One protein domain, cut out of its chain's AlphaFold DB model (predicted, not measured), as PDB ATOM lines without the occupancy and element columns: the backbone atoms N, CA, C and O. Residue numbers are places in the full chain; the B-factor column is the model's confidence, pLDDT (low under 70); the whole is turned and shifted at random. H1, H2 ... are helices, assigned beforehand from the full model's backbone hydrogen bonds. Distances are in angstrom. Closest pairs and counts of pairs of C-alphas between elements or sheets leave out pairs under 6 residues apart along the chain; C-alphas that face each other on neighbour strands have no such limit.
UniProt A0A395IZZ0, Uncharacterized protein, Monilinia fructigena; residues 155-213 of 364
ATOM      1  N   ASN A 155     -39.116  38.705  53.234       70.62
ATOM      2  CA  ASN A 155     -37.690  38.404  53.397       70.62
ATOM      3  C   ASN A 155     -36.769  39.175  52.433       70.62
ATOM      4  O   ASN A 155     -35.564  38.912  52.407       70.62
ATOM      5  N   PHE A 156     -37.296  40.128  51.654       76.50
ATOM      6  CA  PHE A 156     -36.550  40.853  50.618       76.50
ATOM      7  C   PHE A 156     -35.256  41.480  51.152       76.50
ATOM      8  O   PHE A 156     -34.195  41.344  50.553       76.50
ATOM      9  N   ARG A 157     -35.315  42.108  52.329       70.56
ATOM     10  CA  ARG A 157     -34.175  42.808  52.946       70.56
ATOM     11  C   ARG A 157     -33.042  41.863  53.331       70.56
ATOM     12  O   ARG A 157     -31.876  42.164  53.100       70.56
ATOM     13  N   VAL A 158     -33.387  40.709  53.900       76.56
ATOM     14  CA  VAL A 158     -32.411  39.687  54.297       76.56
ATOM     15  C   VAL A 158     -31.769  39.072  53.056       76.56
ATOM     16  O   VAL A 158     -30.551  38.894  53.039       76.56
ATOM     17  N   LYS A 159     -32.559  38.818  52.001       82.25
ATOM     18  CA  LYS A 159     -32.051  38.378  50.692       82.25
ATOM     19  C   LYS A 159     -31.104  39.420  50.090       82.25
ATOM     20  O   LYS A 159     -29.980  39.076  49.743       82.25
ATOM     21  N   LEU A 160     -31.508  40.691  50.066       82.31
ATOM     22  CA  LEU A 160     -30.726  41.808  49.530       82.31
ATOM     23  C   LEU A 160     -29.384  41.973  50.251       82.31
ATOM     24  O   LEU A 160     -28.337  41.977  49.609       82.31
ATOM     25  N   LEU A 161     -29.395  42.064  51.584       83.25
ATOM     26  CA  LEU A 161     -28.175  42.227  52.380       83.25
ATOM     27  C   LEU A 161     -27.248  41.016  52.255       83.25
ATOM     28  O   LEU A 161     -26.033  41.179  52.163       83.25
ATOM     29  N   SER A 162     -27.809  39.807  52.220       83.06
ATOM     30  CA  SER A 162     -27.024  38.580  52.072       83.06
ATOM     31  C   SER A 162     -26.403  38.462  50.679       83.06
ATOM     32  O   SER A 162     -25.229  38.107  50.575       83.06
ATOM     33  N   ALA A 163     -27.147  38.800  49.622       82.81
ATOM     34  CA  ALA A 163     -26.650  38.811  48.249       82.81
ATOM     35  C   ALA A 163     -25.548  39.867  48.062       82.81
ATOM     36  O   ALA A 163     -24.476  39.557  47.542       82.81
ATOM     37  N   LEU A 164     -25.749  41.081  48.590       84.44
ATOM     38  CA  LEU A 164     -24.728  42.133  48.592       84.44
ATOM     39  C   LEU A 164     -23.484  41.724  49.390       84.44
ATOM     40  O   LEU A 164     -22.365  41.935  48.929       84.44
ATOM     41  N   ALA A 165     -23.646  41.089  50.554       84.25
ATOM     42  CA  ALA A 165     -22.518  40.590  51.338       84.25
ATOM     43  C   ALA A 165     -21.721  39.506  50.593       84.25
ATOM     44  O   ALA A 165     -20.494  39.465  50.711       84.25
ATOM     45  N   CYS A 166     -22.389  38.646  49.814       83.81
ATOM     46  CA  CYS A 166     -21.722  37.673  48.945       83.81
ATOM     47  C   CYS A 166     -20.941  38.374  47.825       83.81
ATOM     48  O   CYS A 166     -19.759  38.084  47.653       83.81
ATOM     49  N   ALA A 167     -21.546  39.362  47.156       83.81
ATOM     50  CA  ALA A 167     -20.889  40.144  46.108       83.81
ATOM     51  C   ALA A 167     -19.666  40.931  46.619       83.81
ATOM     52  O   ALA A 167     -18.630  40.978  45.957       83.81
ATOM     53  N   ILE A 168     -19.742  41.509  47.825       85.81
ATOM     54  CA  ILE A 168     -18.619  42.229  48.453       85.81
ATOM     55  C   ILE A 168     -17.477  41.261  48.784       85.81
ATOM     56  O   ILE A 168     -16.326  41.533  48.449       85.81
ATOM     57  N   LYS A 169     -17.783  40.103  49.386       83.12
ATOM     58  CA  LYS A 169     -16.778  39.060  49.667       83.12
ATOM     59  C   LYS A 169     -16.164  38.474  48.392       83.12
ATOM     60  O   LYS A 169     -15.021  38.035  48.420       83.12
ATOM     61  N   GLY A 170     -16.905  38.502  47.285       79.69
ATOM     62  CA  GLY A 170     -16.460  38.110  45.951       79.69
ATOM     63  C   GLY A 170     -15.672  39.175  45.181       79.69
ATOM     64  O   GLY A 170     -15.410  38.969  43.999       79.69
ATOM     65  N   GLY A 171     -15.295  40.299  45.805       81.88
ATOM     66  CA  GLY A 171     -14.508  41.358  45.159       81.88
ATOM     67  C   GLY A 171     -15.341  42.367  44.363       81.88
ATOM     68  O   GLY A 171     -14.885  42.849  43.332       81.88
ATOM     69  N   PHE A 172     -16.556  42.680  44.830       81.44
ATOM     70  CA  PHE A 172     -17.532  43.560  44.166       81.44
ATOM     71  C   PHE A 172     -18.066  43.040  42.823       81.44
ATOM     72  O   PHE A 172     -18.660  43.808  42.065       81.44
ATOM     73  N   ASN A 173     -17.916  41.742  42.538       82.75
ATOM     74  CA  ASN A 173     -18.551  41.134  41.376       82.75
ATOM     75  C   ASN A 173     -19.894  40.488  41.752       82.75
ATOM     76  O   ASN A 173     -19.940  39.566  42.571       82.75
ATOM     77  N   LEU A 174     -20.984  40.965  41.145       81.75
ATOM     78  CA  LEU A 174     -22.340  40.488  41.422       81.75
ATOM     79  C   LEU A 174     -22.575  39.050  40.935       81.75
ATOM     80  O   LEU A 174     -23.397  38.349  41.514       81.75
ATOM     81  N   ASP A 175     -21.791  38.588  39.957       82.00
ATOM     82  CA  ASP A 175     -21.854  37.218  39.425       82.00
ATOM     83  C   ASP A 175     -21.565  36.173  40.522       82.00
ATOM     84  O   ASP A 175     -22.051  35.049  40.494       82.00
ATOM     85  N   THR A 176     -20.810  36.552  41.562       80.06
ATOM     86  CA  THR A 176     -20.515  35.664  42.702       80.06
ATOM     87  C   THR A 176     -21.708  35.429  43.629       80.06
ATOM     88  O   THR A 176     -21.665  34.516  44.453       80.06
ATOM     89  N   ALA A 177     -22.759  36.245  43.516       80.88
ATOM     90  CA  ALA A 177     -23.995  36.083  44.270       80.88
ATOM     91  C   ALA A 177     -25.012  35.176  43.554       80.88
ATOM     92  O   ALA A 177     -26.072  34.909  44.125       80.88
ATOM     93  N   GLU A 178     -24.710  34.700  42.340       84.31
ATOM     94  CA  GLU A 178     -25.593  33.800  41.599       84.31
ATOM     95  C   GLU A 178     -25.771  32.459  42.331       84.31
ATOM     96  O   GLU A 178     -24.799  31.908  42.865       84.31
ATOM     97  N   PRO A 179     -26.997  31.901  42.365       82.81
ATOM     98  CA  PRO A 179     -27.281  30.679  43.115       82.81
ATOM     99  C   PRO A 179     -26.450  29.485  42.639       82.81
ATOM    100  O   PRO A 179     -25.949  28.721  43.465       82.81
ATOM    101  N   ALA A 180     -26.255  29.361  41.322       82.88
ATOM    102  CA  ALA A 180     -25.442  28.316  40.707       82.88
ATOM    103  C   ALA A 180     -23.969  28.404  41.145       82.88
ATOM    104  O   ALA A 180     -23.395  27.419  41.608       82.88
ATOM    105  N   VAL A 181     -23.386  29.607  41.099       81.81
ATOM    106  CA  VAL A 181     -21.986  29.857  41.481       81.81
ATOM    107  C   VAL A 181     -21.765  29.618  42.975       81.81
ATOM    108  O   VAL A 181     -20.743  29.061  43.379       81.81
ATOM    109  N   GLN A 182     -22.724  30.004  43.818       81.88
ATOM    110  CA  GLN A 182     -22.629  29.793  45.261       81.88
ATOM    111  C   GLN A 182     -22.726  28.307  45.641       81.88
ATOM    112  O   GLN A 182     -22.036  27.850  46.561       81.88
ATOM    113  N   LEU A 183     -23.552  27.543  44.923       83.81
ATOM    114  CA  LEU A 183     -23.670  26.102  45.115       83.81
ATOM    115  C   LEU A 183     -22.397  25.374  44.661       83.81
ATOM    116  O   LEU A 183     -21.909  24.512  45.385       83.81
ATOM    117  N   GLU A 184     -21.825  25.756  43.519       84.00
ATOM    118  CA  GLU A 184     -20.622  25.127  42.963       84.00
ATOM    119  C   GLU A 184     -19.357  25.458  43.769       84.00
ATOM    120  O   GLU A 184     -18.563  24.575  44.092       84.00
ATOM    121  N   LYS A 185     -19.169  26.730  44.141       80.69
ATOM    122  CA  LYS A 185     -17.925  27.203  44.766       80.69
ATOM    123  C   LYS A 185     -17.907  27.066  46.289       80.69
ATOM    124  O   LYS A 185     -16.835  26.919  46.872       80.69
ATOM    125  N   TYR A 186     -19.072  27.129  46.937       78.38
ATOM    126  CA  TYR A 186     -19.181  27.145  48.400       78.38
ATOM    127  C   TYR A 186     -20.167  26.111  48.961       78.38
ATOM    128  O   TYR A 186     -20.341  26.052  50.179       78.38
ATOM    129  N   GLY A 187     -20.823  25.304  48.115       78.62
ATOM    130  CA  GLY A 187     -21.752  24.258  48.555       78.62
ATOM    131  C   GLY A 187     -22.987  24.786  49.289       78.62
ATOM    132  O   GLY A 187     -23.606  24.047  50.054       78.62
ATOM    133  N   ARG A 188     -23.337  26.070  49.122       80.00
ATOM    134  CA  ARG A 188     -24.388  26.731  49.908       80.00
ATOM    135  C   ARG A 188     -25.613  27.027  49.049       80.00
ATOM    136  O   ARG A 188     -25.552  27.864  48.156       80.00
ATOM    137  N   ALA A 189     -26.747  26.418  49.399       77.38
ATOM    138  CA  ALA A 189     -28.046  26.789  48.846       77.38
ATOM    139  C   ALA A 189     -28.478  28.161  49.394       77.38
ATOM    140  O   ALA A 189     -28.530  28.374  50.610       77.38
ATOM    141  N   VAL A 190     -28.750  29.105  48.493       82.88
ATOM    142  CA  VAL A 190     -29.178  30.469  48.827       82.88
ATOM    143  C   VAL A 190     -30.688  30.631  48.650       82.88
ATOM    144  O   VAL A 190     -31.276  29.966  47.805       82.88
ATOM    145  N   PRO A 191     -31.340  31.503  49.436       80.12
ATOM    146  CA  PRO A 191     -32.792  31.691  49.399       80.12
ATOM    147  C   PRO A 191     -33.292  32.629  48.279       80.12
ATOM    148  O   PRO A 191     -34.441  33.069  48.340       80.12
ATOM    149  N   TRP A 192     -32.447  33.014  47.316       81.88
ATOM    150  CA  TRP A 192     -32.792  33.931  46.220       81.88
ATOM    151  C   TRP A 192     -32.537  33.293  44.851       81.88
ATOM    152  O   TRP A 192     -31.657  32.446  44.727       81.88
ATOM    153  N   ASP A 193     -33.296  33.732  43.844       85.00
ATOM    154  CA  ASP A 193     -33.266  33.196  42.477       85.00
ATOM    155  C   ASP A 193     -32.312  33.987  41.561       85.00
ATOM    156  O   ASP A 193     -31.885  35.095  41.890       85.00
ATOM    157  N   GLU A 194     -32.008  33.453  40.375       85.19
ATOM    158  CA  GLU A 194     -31.168  34.129  39.366       85.19
ATOM    159  C   GLU A 194     -31.761  35.471  38.917       85.19
ATOM    160  O   GLU A 194     -31.047  36.471  38.829       85.19
ATOM    161  N   GLN A 195     -33.086  35.527  38.735       83.12
ATOM    162  CA  GLN A 195     -33.788  36.758  38.366       83.12
ATOM    163  C   GLN A 195     -33.571  37.874  39.393       83.12
ATOM    164  O   GLN A 195     -33.415  39.033  39.024       83.12
ATOM    165  N   PHE A 196     -33.497  37.531  40.682       83.81
ATOM    166  CA  PHE A 196     -33.252  38.509  41.738       83.81
ATOM    167  C   PHE A 196     -31.858  39.142  41.622       83.81
ATOM    168  O   PHE A 196     -31.698  40.338  41.869       83.81
ATOM    169  N   VAL A 197     -30.844  38.358  41.242       84.56
ATOM    170  CA  VAL A 197     -29.475  38.862  41.045       84.56
ATOM    171  C   VAL A 197     -29.410  39.776  39.821       84.56
ATOM    172  O   VAL A 197     -28.755  40.817  39.872       84.56
ATOM    173  N   GLU A 198     -30.136  39.443  38.754       85.75
ATOM    174  CA  GLU A 198     -30.237  40.291  37.566       85.75
ATOM    175  C   GLU A 198     -30.976  41.608  37.857       85.75
ATOM    176  O   GLU A 198     -30.480  42.685  37.521       85.75
ATOM    177  N   ASP A 199     -32.096  41.556  38.581       82.12
ATOM    178  CA  ASP A 199     -32.823  42.751  39.023       82.12
ATOM    179  C   ASP A 199     -31.930  43.640  39.917       82.12
ATOM    180  O   ASP A 199     -31.901  44.867  39.772       82.12
ATOM    181  N   LEU A 200     -31.124  43.032  40.800       83.38
ATOM    182  CA  LEU A 200     -30.138  43.736  41.626       83.38
ATOM    183  C   LEU A 200     -29.034  44.390  40.778       83.38
ATOM    184  O   LEU A 200     -28.620  45.517  41.066       83.38
ATOM    185  N   ARG A 201     -28.574  43.722  39.713       85.31
ATOM    186  CA  ARG A 201     -27.587  44.252  38.756       85.31
ATOM    187  C   ARG A 201     -28.124  45.499  38.064       85.31
ATOM    188  O   ARG A 201     -27.434  46.520  38.019       85.31
ATOM    189  N   GLN A 202     -29.362  45.440  37.584       81.19
ATOM    190  CA  GLN A 202     -30.033  46.565  36.933       81.19
ATOM    191  C   GLN A 202     -30.245  47.735  37.901       81.19
ATOM    192  O   GLN A 202     -29.960  48.884  37.552       81.19
ATOM    193  N   ALA A 203     -30.646  47.453  39.145       81.25
ATOM    194  CA  ALA A 203     -30.795  48.471  40.183       81.25
ATOM    195  C   ALA A 203     -29.466  49.188  40.486       81.25
ATOM    196  O   ALA A 203     -29.408  50.418  40.489       81.25
ATOM    197  N   LEU A 204     -28.368  48.444  40.663       81.25
ATOM    198  CA  LEU A 204     -27.043  49.026  40.919       81.25
ATOM    199  C   LEU A 204     -26.513  49.840  39.729       81.25
ATOM    200  O   LEU A 204     -25.856  50.866  39.920       81.25
ATOM    201  N   GLN A 205     -26.805  49.423  38.493       80.88
ATOM    202  CA  GLN A 205     -26.478  50.211  37.303       80.88
ATOM    203  C   GLN A 205     -27.275  51.520  37.250       80.88
ATOM    204  O   GLN A 205     -26.700  52.561  36.926       80.88
ATOM    205  N   ALA A 206     -28.554  51.505  37.638       77.06
ATOM    206  CA  ALA A 206     -29.358  52.717  37.757       77.06
ATOM    207  C   ALA A 206     -28.800  53.678  38.825       77.06
ATOM    208  O   ALA A 206     -28.736  54.886  38.584       77.06
ATOM    209  N   CYS A 207     -28.284  53.161  39.950       79.19
ATOM    210  CA  CYS A 207     -27.628  53.983  40.974       79.19
ATOM    211  C   CYS A 207     -26.408  54.761  40.445       79.19
ATOM    212  O   CYS A 207     -26.122  55.845  40.950       79.19
ATOM    213  N   LYS A 208     -25.714  54.283  39.397       74.50
ATOM    214  CA  LYS A 208     -24.618  55.050  38.766       74.50
ATOM    215  C   LYS A 208     -25.114  56.363  38.158       74.50
ATOM    216  O   LYS A 208     -24.409  57.363  38.217       74.50
ATOM    217  N   VAL A 209     -26.334  56.383  37.618       72.56
ATOM    218  CA  VAL A 209     -26.960  57.608  37.093       72.56
ATOM    219  C   VAL A 209     -27.309  58.568  38.233       72.56
ATOM    220  O   VAL A 209     -27.230  59.781  38.062       72.56
ATOM    221  N   TRP A 210     -27.624  58.056  39.426       71.81
ATOM    222  CA  TRP A 210     -27.887  58.884  40.608       71.81
ATOM    223  C   TRP A 210     -26.645  59.583  41.163       71.81
ATOM    224  O   TRP A 210     -26.786  60.558  41.891       71.81
ATOM    225  N   ALA A 211     -25.433  59.179  40.775       74.12
ATOM    226  CA  ALA A 211     -24.209  59.850  41.215       74.12
ATOM    227  C   ALA A 211     -24.132  61.329  40.779       74.12
ATOM    228  O   ALA A 211     -23.454  62.117  41.433       74.12
ATOM    229  N   ILE A 212     -24.845  61.732  39.716       72.50
ATOM    230  CA  ILE A 212     -24.899  63.134  39.264       72.50
ATOM    231  C   ILE A 212     -25.957  63.970  40.006       72.50
ATOM    232  O   ILE A 212     -25.894  65.198  40.003       72.50
ATOM    233  N   TYR A 213     -26.921  63.323  40.670       75.81
ATOM    234  CA  TYR A 213     -28.037  64.006  41.326       75.81
ATOM    235  C   TYR A 213     -27.616  64.964  42.448       75.81
ATOM    236  O   TYR A 213     -28.224  66.029  42.524       75.81
TER     237      TYR A 213
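This is residues 155 to 213 of the 364 residues of an uncharacterized protein of Monilinia fructigena (UniProt A0A395IZZ0). What is the shape? The first part of the longest helix, H4, crosses near H1's middle, with short H2 packed on both and H3 beyond H2; residues 205 to 213, of which 205 to 210 belong to H4, stick out as an arm. What builds it? The printed part has 59 residues with helices H1, H2, H3, H4 in chain order and no named strand: all helix. How large? It is compact, with a radius of gyration of the C-alphas of 11.9 A, and spans 41 by 25 by 16 A.

What touches H4, residues 194 to 210? H2, residues 174 to 177, touches its residues 197 to 201 alone; the closest C-alphas, of Ala 177 and Val 197, are 6.9 A apart. H1, residues 156 to 169, is close but not clearly touching H4, about perpendicular at 78 degrees; the closest C-alphas, of Ala 163 and Val 197, are 7.7 A apart. What else meets? H1 touches H2 with residues 163 to 167 alone, the closest C-alphas, of Ala 167 and Leu 174, being 4.9 A apart. H3, residues 179 to 186, touches no helix. Are the backbones bonded? Each O i to N i+4 pair is within hydrogen-bond range in H1 and H3, and 12 of 13 in H4; H2 is too short for one.

How long are the helices? H4 measures 25.0 A, H1 19.9 A and H3 10.3 A from first to last C-alpha. Where are the anchors? C-alpha 156 is at (-36.550, 40.853, 50.618) and C-alpha 210 at (-27.887, 58.884, 40.608).

Is it cut? The printed part has no cut, and no link is long. Is confidence low? No printed residue is under 70.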